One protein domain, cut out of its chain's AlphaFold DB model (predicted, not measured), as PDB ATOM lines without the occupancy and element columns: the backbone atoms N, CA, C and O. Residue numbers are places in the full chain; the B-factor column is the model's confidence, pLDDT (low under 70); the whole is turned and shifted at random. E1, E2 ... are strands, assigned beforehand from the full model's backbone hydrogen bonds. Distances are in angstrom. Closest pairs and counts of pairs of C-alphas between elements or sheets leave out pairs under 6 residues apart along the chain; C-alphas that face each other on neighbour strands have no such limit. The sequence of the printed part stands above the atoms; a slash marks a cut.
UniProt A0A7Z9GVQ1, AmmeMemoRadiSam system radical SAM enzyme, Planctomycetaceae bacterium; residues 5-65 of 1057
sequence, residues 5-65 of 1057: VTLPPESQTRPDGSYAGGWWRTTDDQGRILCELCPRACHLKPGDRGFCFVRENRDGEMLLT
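This is residues 5 to 65 of the 1057 residues of the protein "AmmeMemoRadiSam system radical SAM enzyme" of Planctomycetaceae bacterium (UniProt A0A7Z9GVQ1). What does the model show? It has little regular structure: a long unnamed stretch, residues 5 to 23, leads into a small sandwich, two sheets face to face, the antiparallel meander E1, E2, E3, each strand beside the one before, and the antiparallel hairpin E4, E5. How large is it? The 61 printed residues, 17 in named strands, are all strand in class and compact, with a radius of gyration of the C-alphas of 10.5 A and spans of 26 by 22 by 20 A.

What pairs first? Residues 19 to 20 pair antiparallel with residues 63 to 64 of E5, residues 61 to 64. Which hairpins follow? E1, residues 24 to 26, and E2, residues 33 to 35, form one, with N 25 and O 34 3.0 A apart. E2 and E3, residues 42 to 44, form another, with N 33 and O 44 at 2.9 A. E4, residues 55 to 58, and E5 form the third, with N 56 and O 63 at 2.8 A. Where do the sheets meet? The closest C-alphas of E3 and E4, Leu 44 and Asn 57, are 6.1 A apart.

Where does E1 begin? C-alpha 24 is at (126.140, 79.813, 103.558). Where does E5 end? C-alpha 64 is at (116.470, 74.707, 108.829), and E5 is 10.1 A long.

Is there a cut? The printed part has no cut. Where is confidence low? Residues 8 to 13 and 15 to 17 have pLDDT under 70.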
ATOM      1  N   VAL A   5     125.394  80.551  98.702       86.69
ATOM      2  CA  VAL A   5     123.943  80.722  98.824       86.69
ATOM      3  C   VAL A   5     123.684  81.941  99.706       86.69
ATOM      4  O   VAL A   5     123.880  81.886 100.917       86.69
ATOM      5  N   THR A   6     123.271  83.057  99.108       81.69
ATOM      6  CA  THR A   6     123.074  84.349  99.800       81.69
ATOM      7  C   THR A   6     121.622  84.668 100.129       81.69
ATOM      8  O   THR A   6     121.367  85.527 100.962       81.69
ATOM      9  N   LEU A   7     120.672  83.988  99.497       77.00
ATOM     10  CA  LEU A   7     119.247  84.077  99.794       77.00
ATOM     11  C   LEU A   7     118.711  82.663 100.013       77.00
ATOM     12  O   LEU A   7     119.288  81.713  99.468       77.00
ATOM     13  N   PRO A   8     117.646  82.495 100.809       67.38
ATOM     14  CA  PRO A   8     116.959  81.219 100.867       67.38
ATOM     15  C   PRO A   8     116.509  80.821  99.456       67.38
ATOM     16  O   PRO A   8     115.969  81.661  98.734       67.38
ATOM     17  N   PRO A   9     116.787  79.587  99.013       65.19
ATOM     18  CA  PRO A   9     116.355  79.139  97.697       65.19
ATOM     19  C   PRO A   9     114.822  79.130  97.597       65.19
ATOM     20  O   PRO A   9     114.134  78.884  98.586       65.19
ATOM     21  N   GLU A  10     114.291  79.353  96.391       62.28
ATOM     22  CA  GLU A  10     112.884  79.087  96.057       62.28
ATOM     23  C   GLU A  10     112.654  77.565  96.077       62.28
ATOM     24  O   GLU A  10     112.627  76.905  95.038       62.28
ATOM     25  N   SER A  11     112.601  76.945  97.255       55.78
ATOM     26  CA  SER A  11     112.397  75.503  97.357       55.78
ATOM     27  C   SER A  11     111.496  75.110  98.517       55.78
ATOM     28  O   SER A  11     111.555  75.641  99.620       55.78
ATOM     29  N   GLN A  12     110.617  74.158  98.207       60.03
ATOM     30  CA  GLN A  12     109.577  73.626  99.077       60.03
ATOM     31  C   GLN A  12     110.180  72.862 100.263       60.03
ATOM     32  O   GLN A  12     111.273  72.297 100.170       60.03
ATOM     33  N   THR A  13     109.433  72.802 101.367       66.31
ATOM     34  CA  THR A  13     109.724  71.918 102.500       66.31
ATOM     35  C   THR A  13     109.998  70.497 102.004       66.31
ATOM     36  O   THR A  13     109.230  69.942 101.216       66.31
ATOM     37  N   ARG A  14     111.105  69.901 102.452       70.12
ATOM     38  CA  ARG A  14     111.467  68.521 102.117       70.12
ATOM     39  C   ARG A  14     110.472  67.534 102.744       70.12
ATOM     40  O   ARG A  14     109.832  67.874 103.740       70.12
ATOM     41  N   PRO A  15     110.364  66.290 102.232       57.00
ATOM     42  CA  PRO A  15     109.462  65.271 102.788       57.00
ATOM     43  C   PRO A  15     109.678  64.967 104.279       57.00
ATOM     44  O   PRO A  15     108.752  64.541 104.962       57.00
ATOM     45  N   ASP A  16     110.885  65.206 104.795       61.28
ATOM     46  CA  ASP A  16     111.245  65.056 106.211       61.28
ATOM     47  C   ASP A  16     110.889  66.286 107.079       61.28
ATOM     48  O   ASP A  16     111.197  66.329 108.272       61.28
ATOM     49  N   GLY A  17     110.243  67.299 106.494       66.06
ATOM     50  CA  GLY A  17     109.847  68.535 107.162       66.06
ATOM     51  C   GLY A  17     110.958  69.578 107.306       66.06
ATOM     52  O   GLY A  17     110.709  70.626 107.897       66.06
ATOM     53  N   SER A  18     112.169  69.325 106.801       76.56
ATOM     54  CA  SER A  18     113.257  70.309 106.803       76.56
ATOM     55  C   SER A  18     113.132  71.305 105.645       76.56
ATOM     56  O   SER A  18     112.584  70.993 104.587       76.56
ATOM     57  N   TYR A  19     113.634  72.523 105.836       86.81
ATOM     58  CA  TYR A  19     113.593  73.583 104.823       86.81
ATOM     59  C   TYR A  19     115.003  73.989 104.409       86.81
ATOM     60  O   TYR A  19     115.912  73.983 105.234       86.81
ATOM     61  N   ALA A  20     115.215  74.332 103.142       90.31
ATOM     62  CA  ALA A  20     116.538  74.723 102.670       90.31
ATOM     63  C   ALA A  20     116.936  76.102 103.228       90.31
ATOM     64  O   ALA A  20     116.218  77.084 103.071       90.31
ATOM     65  N   GLY A  21     118.088  76.172 103.895       90.12
ATOM     66  CA  GLY A  21     118.587  77.389 104.529       90.12
ATOM     67  C   GLY A  21     119.420  78.266 103.590       90.12
ATOM     68  O   GLY A  21     120.152  77.770 102.730       90.12
ATOM     69  N   GLY A  22     119.348  79.580 103.799       91.94
ATOM     70  CA  GLY A  22     120.166  80.597 103.136       91.94
ATOM     71  C   GLY A  22     121.422  80.999 103.924       91.94
ATOM     72  O   GLY A  22     121.648  80.547 105.054       91.94
ATOM     73  N   TRP A  23     122.221  81.893 103.336       93.94
ATOM     74  CA  TRP A  23     123.444  82.488 103.900       93.94
ATOM     75  C   TRP A  23     124.487  81.456 104.327       93.94
ATOM     76  O   TRP A  23     124.789  81.297 105.515       93.94
ATOM     77  N   TRP A  24     125.028  80.733 103.352       94.19
ATOM     78  CA  TRP A  24     126.140  79.813 103.558       94.19
ATOM     79  C   TRP A  24     126.964  79.610 102.287       94.19
ATOM     80  O   TRP A  24     126.502  79.875 101.179       94.19
ATOM     81  N   ARG A  25     128.182  79.090 102.440       93.69
ATOM     82  CA  ARG A  25     129.031  78.672 101.316       93.69
ATOM     83  C   ARG A  25     129.745  77.358 101.589       93.69
ATOM     84  O   ARG A  25     130.046  77.061 102.743       93.69
ATOM     85  N   THR A  26     130.045  76.587 100.549       92.00
ATOM     86  CA  THR A  26     130.918  75.408 100.665       92.00
ATOM     87  C   THR A  26     132.354  75.837 100.947       92.00
ATOM     88  O   THR A  26     132.835  76.799 100.351       92.00
ATOM     89  N   THR A  27     133.045  75.125 101.837       88.25
ATOM     90  CA  THR A  27     134.450  75.410 102.186       88.25
ATOM     91  C   THR A  27     135.433  74.371 101.654       88.25
ATOM     92  O   THR A  27     136.633  74.628 101.651       88.25
ATOM     93  N   ASP A  28     134.951  73.194 101.247       82.44
ATOM     94  CA  ASP A  28     135.753  72.130 100.639       82.44
ATOM     95  C   ASP A  28     134.893  71.168  99.795       82.44
ATOM     96  O   ASP A  28     133.662  71.240  99.790       82.44
ATOM     97  N   ASP A  29     135.556  70.232  99.105       79.06
ATOM     98  CA  ASP A  29     134.915  69.164  98.320       79.06
ATOM     99  C   ASP A  29     134.391  67.997  99.195       79.06
ATOM    100  O   ASP A  29     133.851  67.025  98.670       79.06
ATOM    101  N   GLN A  30     134.539  68.063 100.527       81.50
ATOM    102  CA  GLN A  30     134.051  67.052 101.482       81.50
ATOM    103  C   GLN A  30     132.656  67.392 102.038       81.50
ATOM    104  O   GLN A  30     132.189  66.745 102.976       81.50
ATOM    105  N   GLY A  31     131.990  68.410 101.484       84.75
ATOM    106  CA  GLY A  31     130.651  68.832 101.898       84.75
ATOM    107  C   GLY A  31     130.634  69.699 103.159       84.75
ATOM    108  O   GLY A  31     129.587  69.825 103.794       84.75
ATOM    109  N   ARG A  32     131.760  70.302 103.567       90.25
ATOM    110  CA  ARG A  32     131.754  71.273 104.672       90.25
ATOM    111  C   ARG A  32     131.210  72.620 104.218       90.25
ATOM    112  O   ARG A  32     131.473  73.062 103.097       90.25
ATOM    113  N   ILE A  33     130.496  73.288 105.118       94.31
ATOM    114  CA  ILE A  33     129.877  74.586 104.855       94.31
ATOM    115  C   ILE A  33     130.213  75.607 105.941       94.31
ATOM    116  O   ILE A  33     130.387  75.268 107.111       94.31
ATOM    117  N   LEU A  34     130.255  76.877 105.551       93.81
ATOM    118  CA  LEU A  34     130.316  78.028 106.441       93.81
ATOM    119  C   LEU A  34     128.947  78.706 106.476       93.81
ATOM    120  O   LEU A  34     128.474  79.161 105.440       93.81
ATOM    121  N   CYS A  35     128.325  78.791 107.652       94.88
ATOM    122  CA  CYS A  35     127.086  79.536 107.881       94.88
ATOM    123  C   CYS A  35     127.389  81.021 108.109       94.88
ATOM    124  O   CYS A  35     128.030  81.363 109.101       94.88
ATOM    125  N   GLU A  36     126.884  81.900 107.247       94.25
ATOM    126  CA  GLU A  36     127.167  83.345 107.240       94.25
ATOM    127  C   GLU A  36     125.938  84.200 107.600       94.25
ATOM    128  O   GLU A  36     125.961  85.416 107.446       94.25
ATOM    129  N   LEU A  37     124.863  83.591 108.113       95.69
ATOM    130  CA  LEU A  37     123.649  84.300 108.545       95.69
ATOM    131  C   LEU A  37     123.911  85.282 109.700       95.69
ATOM    132  O   LEU A  37     123.389  86.392 109.722       95.69
ATOM    133  N   CYS A  38     124.695  84.862 110.693       96.06
ATOM    134  CA  CYS A  38     125.021  85.679 111.860       96.06
ATOM    135  C   CYS A  38     126.536  85.697 112.099       96.06
ATOM    136  O   CYS A  38     127.234  84.796 111.620       96.06
ATOM    137  N   PRO A  39     127.063  86.660 112.879       95.88
ATOM    138  CA  PRO A  39     128.506  86.826 113.084       95.88
ATOM    139  C   PRO A  39     129.220  85.632 113.745       95.88
ATOM    140  O   PRO A  39     130.433  85.654 113.912       95.88
ATOM    141  N   ARG A  40     128.494  84.571 114.124       92.12
ATOM    142  CA  ARG A  40     129.073  83.308 114.607       92.12
ATOM    143  C   ARG A  40     129.926  82.585 113.570       92.12
ATOM    144  O   ARG A  40     130.789  81.819 113.985       92.12
ATOM    145  N   ALA A  41     129.641  82.757 112.277       91.81
ATOM    146  CA  ALA A  41     130.404  82.137 111.191       91.81
ATOM    147  C   ALA A  41     130.664  80.623 111.415       91.81
ATOM    148  O   ALA A  41     131.805  80.151 111.385       91.81
ATOM    149  N   CYS A  42     129.613  79.852 111.732       91.50
ATOM    150  CA  CYS A  42     129.764  78.441 112.106       91.50
ATOM    151  C   CYS A  42     130.304  77.611 110.932       91.50
ATOM    152  O   CYS A  42     129.690  77.592 109.867       91.50
ATOM    153  N   HIS A  43     131.401  76.885 111.154       91.31
ATOM    154  CA  HIS A  43     131.950  75.917 110.205       91.31
ATOM    155  C   HIS A  43     131.383  74.531 110.523       91.31
ATOM    156  O   HIS A  43     131.615  74.014 111.614       91.31
ATOM    157  N   LEU A  44     130.633  73.951 109.590       89.12
ATOM    158  CA  LEU A  44     129.830  72.748 109.807       89.12
ATOM    159  C   LEU A  44     130.239  71.649 108.828       89.12
ATOM    160  O   LEU A  44     130.218  71.857 107.614       89.12
ATOM    161  N   LYS A  45     130.571  70.466 109.339       91.06
ATOM    162  CA  LYS A  45     130.706  69.238 108.541       91.06
ATOM    163  C   LYS A  45     129.325  68.628 108.277       91.06
ATOM    164  O   LYS A  45     128.387  68.965 108.997       91.06
ATOM    165  N   PRO A  46     129.170  67.733 107.286       87.06
ATOM    166  CA  PRO A  46     127.925  66.984 107.127       87.06
ATOM    167  C   PRO A  46     127.516  66.295 108.443       87.06
ATOM    168  O   PRO A  46     128.337  65.632 109.074       87.06
ATOM    169  N   GLY A  47     126.269  66.493 108.865       81.81
ATOM    170  CA  GLY A  47     125.704  66.073 110.152       81.81
ATOM    171  C   GLY A  47     125.817  67.105 111.286       81.81
ATOM    172  O   GLY A  47     125.096  66.992 112.279       81.81
ATOM    173  N   ASP A  48     126.675  68.124 111.162       84.19
ATOM    174  CA  ASP A  48     126.858  69.137 112.207       84.19
ATOM    175  C   ASP A  48     125.700  70.142 112.238       84.19
ATOM    176  O   ASP A  48     125.120  70.522 111.216       84.19
ATOM    177  N   ARG A  49     125.429  70.670 113.433       87.81
ATOM    178  CA  ARG A  49     124.495  71.777 113.656       87.81
ATOM    179  C   ARG A  49     125.231  73.030 114.106       87.81
ATOM    180  O   ARG A  49     126.196  72.964 114.866       87.81
ATOM    181  N   GLY A  50     124.745  74.184 113.659       83.88
ATOM    182  CA  GLY A  50     125.204  75.494 114.113       83.88
ATOM    183  C   GLY A  50     124.997  75.697 115.611       83.88
ATOM    184  O   GLY A  50     124.237  74.973 116.252       83.88
ATOM    185  N   PHE A  51     125.619  76.743 116.161       87.12
ATOM    186  CA  PHE A  51     125.478  77.113 117.579       87.12
ATOM    187  C   PHE A  51     124.009  77.243 118.021       87.12
ATOM    188  O   PHE A  51     123.660  76.926 119.151       87.12
ATOM    189  N   CYS A  52     123.140  77.686 117.111       86.06
ATOM    190  CA  CYS A  52     121.708  77.826 117.347       86.06
ATOM    191  C   CYS A  52     120.927  76.502 117.359       86.06
ATOM    192  O   CYS A  52     119.738  76.520 117.651       86.06
ATOM    193  N   PHE A  53     121.563  75.375 117.022       83.50
ATOM    194  CA  PHE A  53     121.016  74.014 116.922       83.50
ATOM    195  C   PHE A  53     119.930  73.769 115.867       83.50
ATOM    196  O   PHE A  53     119.629  72.609 115.586       83.50
ATOM    197  N   VAL A  54     119.359  74.819 115.276       86.25
ATOM    198  CA  VAL A  54     118.259  74.698 114.304       86.25
ATOM    199  C   VAL A  54     118.725  74.643 112.854       86.25
ATOM    200  O   VAL A  54     117.976  74.180 111.995       86.25
ATOM    201  N   ARG A  55     119.958  75.086 112.595       91.44
ATOM    202  CA  ARG A  55     120.611  75.071 111.284       91.44
ATOM    203  C   ARG A  55     121.590  73.906 111.200       91.44
ATOM    204  O   ARG A  55     122.542  73.865 111.976       91.44
ATOM    205  N   GLU A  56     121.343  72.974 110.295       93.06
ATOM    206  CA  GLU A  56     122.071  71.713 110.134       93.06
ATOM    207  C   GLU A  56     122.736  71.663 108.758       93.06
ATOM    208  O   GLU A  56     122.107  72.007 107.764       93.06
ATOM    209  N   ASN A  57     123.991  71.222 108.685       92.56
ATOM    210  CA  ASN A  57     124.577  70.800 107.419       92.56
ATOM    211  C   ASN A  57     124.168  69.346 107.170       92.56
ATOM    212  O   ASN A  57     124.661  68.456 107.855       92.56
ATOM    213  N   ARG A  58     123.298  69.089 106.195       88.81
ATOM    214  CA  ARG A  58     122.920  67.735 105.781       88.81
ATOM    215  C   ARG A  58     123.334  67.530 104.336       88.81
ATOM    216  O   ARG A  58     122.920  68.287 103.463       88.81
ATOM    217  N   ASP A  59     124.177  66.530 104.108       85.12
ATOM    218  CA  ASP A  59     124.672  66.158 102.778       85.12
ATOM    219  C   ASP A  59     125.304  67.325 101.989       85.12
ATOM    220  O   ASP A  59     125.208  67.399 100.766       85.12
ATOM    221  N   GLY A  60     125.970  68.250 102.693       87.12
ATOM    222  CA  GLY A  60     126.629  69.411 102.090       87.12
ATOM    223  C   GLY A  60     125.707  70.599 101.820       87.12
ATOM    224  O   GLY A  60     126.110  71.529 101.118       87.12
ATOM    225  N   GLU A  61     124.490  70.596 102.367       89.69
ATOM    226  CA  GLU A  61     123.524  71.686 102.254       89.69
ATOM    227  C   GLU A  61     123.031  72.160 103.624       89.69
ATOM    228  O   GLU A  61     122.827  71.372 104.546       89.69
ATOM    229  N   MET A  62     122.808  73.469 103.759       91.88
ATOM    230  CA  MET A  62     122.200  74.035 104.962       91.88
ATOM    231  C   MET A  62     120.703  73.740 104.994       91.88
ATOM    232  O   MET A  62     119.986  74.110 104.064       91.88
ATOM    233  N   LEU A  63     120.221  73.178 106.099       90.88
ATOM    234  CA  LEU A  63     118.807  72.956 106.379       90.88
ATOM    235  C   LEU A  63     118.379  73.638 107.675       90.88
ATOM    236  O   LEU A  63     119.091  73.615 108.677       90.88
ATOM    237  N   LEU A  64     117.179  74.207 107.663       89.19
ATOM    238  CA  LEU A  64     116.470  74.707 108.829       89.19
ATOM    239  C   LEU A  64     115.499  73.629 109.329       89.19
ATOM    240  O   LEU A  64     114.610  73.179 108.608       89.19
ATOM    241  N   THR A  65     115.666  73.221 110.585       85.88
ATOM    242  CA  THR A  65     114.894  72.134 111.223       85.88
ATOM    243  C   THR A  65     113.636  72.616 111.959       85.88
ATOM    244  O   THR A  65     112.836  71.806 112.431       85.88
TER     245      THR A  65